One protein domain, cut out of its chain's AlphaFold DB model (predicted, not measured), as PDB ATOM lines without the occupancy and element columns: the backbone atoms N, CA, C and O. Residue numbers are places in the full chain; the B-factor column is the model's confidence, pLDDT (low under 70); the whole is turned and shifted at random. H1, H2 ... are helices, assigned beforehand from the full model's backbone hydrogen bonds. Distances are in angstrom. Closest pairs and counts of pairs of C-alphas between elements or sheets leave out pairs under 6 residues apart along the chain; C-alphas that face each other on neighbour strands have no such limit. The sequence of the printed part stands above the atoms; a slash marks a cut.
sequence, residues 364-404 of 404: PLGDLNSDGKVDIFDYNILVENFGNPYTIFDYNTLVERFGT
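Overview. This is residues 364 to 404 of the 404 residues of an uncharacterized protein of Candidatus Gottesmanbacteria bacterium RIFCSPLOWO2_01_FULL_43_11b (UniProt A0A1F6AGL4). Two helices of equal length, H1 and H2, meet loosely at a steep angle, with a looped first stretch, residues 364 to 375, at one end of the whole and the link between the helices at the other. Residues 384 to 389, the last part of H1 and the start of that link, stick out. The printed part has 41 residues, with H1 then H2, and no named strand; its class is all helix. It is compact, with a radius of gyration of the C-alphas of 9.3 A and spans of 25 by 18 by 12 A.

Along the chain. Start at C-alpha 364, at (151.918, 130.402, 162.666), and pass through residues 364 to 375, which hold no named element. Find C-alpha 376 at (161.365, 130.563, 152.742); from there H1, residues 376 to 386, runs 15.3 A. H2, residues 392 to 402, runs 15.0 A and ends at C-alpha 402, at (158.231, 129.335, 164.287).

Arrangement. H1 and H2 only just touch, with 3 pairs of C-alphas within 8 A; look at Tyr 379 and Tyr 395, their closest C-alphas, 6.2 A apart. They run opposite ways at a steep tilt of 64 degrees. In H1 and H2 every O i to N i+4 pair is within hydrogen-bond range.

Size, cuts and confidence. The C-alphas farthest apart are those of Gly 372 and Pro 389, 25.4 A. The printed part has no cut, and the link H1 to H2 is tight. Look for pLDDT under 70 at residues 364 to 366, 388 to 390, 401 and 403 to 404.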
ATOM      1  N   PRO A 364     150.686 130.427 161.888       65.75
ATOM      2  CA  PRO A 364     151.918 130.402 162.666       65.75
ATOM      3  C   PRO A 364     152.520 131.810 162.783       65.75
ATOM      4  O   PRO A 364     152.456 132.613 161.855       65.75
ATOM      5  N   LEU A 365     153.088 132.155 163.938       65.25
ATOM      6  CA  LEU A 365     153.770 133.445 164.074       65.25
ATOM      7  C   LEU A 365     154.918 133.506 163.061       65.25
ATOM      8  O   LEU A 365     155.800 132.674 163.121       65.25
ATOM      9  N   GLY A 366     154.929 134.477 162.150       68.69
ATOM     10  CA  GLY A 366     155.949 134.538 161.094       68.69
ATOM     11  C   GLY A 366     155.552 133.873 159.775       68.69
ATOM     12  O   GLY A 366     156.340 133.954 158.844       68.69
ATOM     13  N   ASP A 367     154.347 133.308 159.675       77.62
ATOM     14  CA  ASP A 367     153.682 133.012 158.402       77.62
ATOM     15  C   ASP A 367     153.101 134.331 157.862       77.62
ATOM     16  O   ASP A 367     152.027 134.800 158.255       77.62
ATOM     17  N   LEU A 368     153.907 135.016 157.055       79.62
ATOM     18  CA  LEU A 368     153.626 136.335 156.502       79.62
ATOM     19  C   LEU A 368     152.797 136.261 155.224       79.62
ATOM     20  O   LEU A 368     152.175 137.261 154.856       79.62
ATOM     21  N   ASN A 369     152.784 135.113 154.547       79.75
ATOM     22  CA  ASN A 369     151.979 134.900 153.347       79.75
ATOM     23  C   ASN A 369     150.598 134.270 153.650       79.75
ATOM     24  O   ASN A 369     149.750 134.212 152.757       79.75
ATOM     25  N   SER A 370     150.350 133.889 154.909       73.44
ATOM     26  CA  SER A 370     149.131 133.240 155.403       73.44
ATOM     27  C   SER A 370     148.821 131.890 154.744       73.44
ATOM     28  O   SER A 370     147.647 131.538 154.590       73.44
ATOM     29  N   ASP A 371     149.844 131.130 154.341       74.19
ATOM     30  CA  ASP A 371     149.692 129.806 153.721       74.19
ATOM     31  C   ASP A 371     149.673 128.639 154.727       74.19
ATOM     32  O   ASP A 371     149.475 127.474 154.355       74.19
ATOM     33  N   GLY A 372     149.796 128.960 156.015       70.69
ATOM     34  CA  GLY A 372     149.788 128.034 157.137       70.69
ATOM     35  C   GLY A 372     151.165 127.483 157.499       70.69
ATOM     36  O   GLY A 372     151.230 126.579 158.338       70.69
ATOM     37  N   LYS A 373     152.250 127.969 156.886       77.38
ATOM     38  CA  LYS A 373     153.626 127.522 157.133       77.38
ATOM     39  C   LYS A 373     154.523 128.714 157.422       77.38
ATOM     40  O   LYS A 373     154.248 129.821 156.998       77.38
ATOM     41  N   VAL A 374     155.609 128.464 158.150       79.31
ATOM     42  CA  VAL A 374     156.724 129.414 158.237       79.31
ATOM     43  C   VAL A 374     157.882 128.832 157.453       79.31
ATOM     44  O   VAL A 374     158.543 127.896 157.914       79.31
ATOM     45  N   ASP A 375     158.104 129.351 156.254       85.44
ATOM     46  CA  ASP A 375     159.136 128.866 155.354       85.44
ATOM     47  C   ASP A 375     159.850 129.999 154.593       85.44
ATOM     48  O   ASP A 375     159.904 131.162 155.005       85.44
ATOM     49  N   ILE A 376     160.546 129.632 153.515       85.94
ATOM     50  CA  ILE A 376     161.365 130.563 152.742       85.94
ATOM     51  C   ILE A 376     160.526 131.656 152.064       85.94
ATOM     52  O   ILE A 376     161.054 132.728 151.767       85.94
ATOM     53  N   PHE A 377     159.237 131.417 151.815       87.06
ATOM     54  CA  PHE A 377     158.349 132.399 151.202       87.06
ATOM     55  C   PHE A 377     158.020 133.537 152.169       87.06
ATOM     56  O   PHE A 377     158.021 134.694 151.747       87.06
ATOM     57  N   ASP A 378     157.874 133.255 153.462       82.81
ATOM     58  CA  ASP A 378     157.701 134.287 154.491       82.81
ATOM     59  C   ASP A 378     158.965 135.117 154.674       82.81
ATOM     60  O   ASP A 378     158.931 136.346 154.747       82.81
ATOM     61  N   TYR A 379     160.120 134.456 154.663       83.62
ATOM     62  CA  TYR A 379     161.401 135.145 154.699       83.62
ATOM     63  C   TYR A 379     161.593 136.086 153.501       83.62
ATOM     64  O   TYR A 379     162.087 137.203 153.665       83.62
ATOM     65  N   ASN A 380     161.155 135.685 152.306       85.38
ATOM     66  CA  ASN A 380     161.213 136.553 151.130       85.38
ATOM     67  C   ASN A 380     160.356 137.818 151.308       85.38
ATOM     68  O   ASN A 380     160.799 138.891 150.903       85.38
ATOM     69  N   ILE A 381     159.202 137.728 151.981       83.62
ATOM     70  CA  ILE A 381     158.357 138.888 152.315       83.62
ATOM     71  C   ILE A 381     159.069 139.840 153.290       83.62
ATOM     72  O   ILE A 381     158.960 141.059 153.142       83.62
ATOM     73  N   LEU A 382     159.830 139.322 154.265       81.12
ATOM     74  CA  LEU A 382     160.657 140.161 155.150       81.12
ATOM     75  C   LEU A 382     161.735 140.914 154.367       81.12
ATOM     76  O   LEU A 382     161.884 142.125 154.531       81.12
ATOM     77  N   VAL A 383     162.468 140.209 153.504       82.38
ATOM     78  CA  VAL A 383     163.540 140.803 152.691       82.38
ATOM     79  C   VAL A 383     162.983 141.832 151.707       82.38
ATOM     80  O   VAL A 383     163.585 142.891 151.531       82.38
ATOM     81  N   GLU A 384     161.838 141.552 151.086       83.94
ATOM     82  CA  GLU A 384     161.187 142.455 150.135       83.94
ATOM     83  C   GLU A 384     160.700 143.745 150.807       83.94
ATOM     84  O   GLU A 384     160.962 144.837 150.302       83.94
ATOM     85  N   ASN A 385     160.044 143.641 151.966       78.19
ATOM     86  CA  ASN A 385     159.447 144.798 152.638       78.19
ATOM     87  C   ASN A 385     160.445 145.628 153.455       78.19
ATOM     88  O   ASN A 385     160.253 146.835 153.612       78.19
ATOM     89  N   PHE A 386     161.494 145.003 153.997       77.38
ATOM     90  CA  PHE A 386     162.388 145.639 154.972       77.38
ATOM     91  C   PHE A 386     163.867 145.659 154.545       77.38
ATOM     92  O   PHE A 386     164.688 146.290 155.214       77.38
ATOM     93  N   GLY A 387     164.218 145.053 153.406       71.38
ATOM     94  CA  GLY A 387     165.567 145.081 152.836       71.38
ATOM     95  C   GLY A 387     166.583 144.208 153.579       71.38
ATOM     96  O   GLY A 387     166.241 143.378 154.410       71.38
ATOM     97  N   ASN A 388     167.871 144.374 153.261       66.31
ATOM     98  CA  ASN A 388     168.958 143.594 153.862       66.31
ATOM     99  C   ASN A 388     169.503 144.305 155.116       66.31
ATOM    100  O   ASN A 388     170.205 145.314 155.007       66.31
ATOM    101  N   PRO A 389     169.182 143.770 156.300       65.75
ATOM    102  CA  PRO A 389     170.218 143.064 157.050       65.75
ATOM    103  C   PRO A 389     169.895 141.580 157.277       65.75
ATOM    104  O   PRO A 389     170.687 140.899 157.924       65.75
ATOM    105  N   TYR A 390     168.757 141.081 156.781       69.19
ATOM    106  CA  TYR A 390     168.352 139.692 156.989       69.19
ATOM    107  C   TYR A 390     169.197 138.731 156.147       69.19
ATOM    108  O   TYR A 390     169.360 138.874 154.933       69.19
ATOM    109  N   THR A 391     169.745 137.736 156.828       76.19
ATOM    110  CA  THR A 391     170.632 136.704 156.308       76.19
ATOM    111  C   THR A 391     169.995 135.321 156.433       76.19
ATOM    112  O   THR A 391     168.976 135.122 157.092       76.19
ATOM    113  N   ILE A 392     170.663 134.306 155.881       74.19
ATOM    114  CA  ILE A 392     170.268 132.904 156.074       74.19
ATOM    115  C   ILE A 392     170.219 132.489 157.560       74.19
ATOM    116  O   ILE A 392     169.505 131.556 157.913       74.19
ATOM    117  N   PHE A 393     170.939 133.180 158.452       77.00
ATOM    118  CA  PHE A 393     170.853 132.938 159.895       77.00
ATOM    119  C   PHE A 393     169.539 133.453 160.491       77.00
ATOM    120  O   PHE A 393     168.999 132.826 161.403       77.00
ATOM    121  N   ASP A 394     168.994 134.541 159.948       77.06
ATOM    122  CA  ASP A 394     167.686 135.069 160.333       77.06
ATOM    123  C   ASP A 394     166.567 134.153 159.830       77.06
ATOM    124  O   ASP A 394     165.644 133.862 160.584       77.06
ATOM    125  N   TYR A 395     166.704 133.592 158.620       77.94
ATOM    126  CA  TYR A 395     165.828 132.517 158.135       77.94
ATOM    127  C   TYR A 395     165.861 131.289 159.055       77.94
ATOM    128  O   TYR A 395     164.817 130.810 159.487       77.94
ATOM    129  N   ASN A 396     167.054 130.800 159.409       79.00
ATOM    130  CA  ASN A 396     167.179 129.653 160.309       79.00
ATOM    131  C   ASN A 396     166.568 129.944 161.684       79.00
ATOM    132  O   ASN A 396     165.924 129.071 162.245       79.00
ATOM    133  N   THR A 397     166.719 131.167 162.198       78.44
ATOM    134  CA  THR A 397     166.101 131.592 163.463       78.44
ATOM    135  C   THR A 397     164.576 131.653 163.353       78.44
ATOM    136  O   THR A 397     163.879 131.265 164.287       78.44
ATOM    137  N   LEU A 398     164.052 132.134 162.222       74.81
ATOM    138  CA  LEU A 398     162.619 132.185 161.933       74.81
ATOM    139  C   LEU A 398     162.025 130.768 161.901       74.81
ATOM    140  O   LEU A 398     161.066 130.495 162.615       74.81
ATOM    141  N   VAL A 399     162.650 129.848 161.163       75.12
ATOM    142  CA  VAL A 399     162.221 128.442 161.079       75.12
ATOM    143  C   VAL A 399     162.425 127.703 162.405       75.12
ATOM    144  O   VAL A 399     161.557 126.946 162.816       75.12
ATOM    145  N   GLU A 400     163.523 127.932 163.124       77.00
ATOM    146  CA  GLU A 400     163.766 127.307 164.433       77.00
ATOM    147  C   GLU A 400     162.729 127.737 165.477       77.00
ATOM    148  O   GLU A 400     162.315 126.936 166.314       77.00
ATOM    149  N   ARG A 401     162.311 129.007 165.449       69.12
ATOM    150  CA  ARG A 401     161.363 129.550 166.430       69.12
ATOM    151  C   ARG A 401     159.907 129.333 166.059       69.12
ATOM    152  O   ARG A 401     159.072 129.290 166.962       69.12
ATOM    153  N   PHE A 402     159.604 129.258 164.768       70.25
ATOM    154  CA  PHE A 402     158.231 129.335 164.287       70.25
ATOM    155  C   PHE A 402     157.873 128.354 163.164       70.25
ATOM    156  O   PHE A 402     156.695 128.223 162.838       70.25
ATOM    157  N   GLY A 403     158.855 127.660 162.588       65.44
ATOM    158  CA  GLY A 403     158.638 126.591 161.615       65.44
ATOM    159  C   GLY A 403     157.861 125.427 162.221       65.44
ATOM    160  O   GLY A 403     158.050 125.074 163.386       65.44
ATOM    161  N   THR A 404     156.969 124.847 161.418       57.75
ATOM    162  CA  THR A 404     156.221 123.623 161.747       57.75
ATOM    163  C   THR A 404     157.051 122.369 161.550       57.75
ATOM    164  O   THR A 404     157.697 122.279 160.478       57.75
TER     165      THR A 404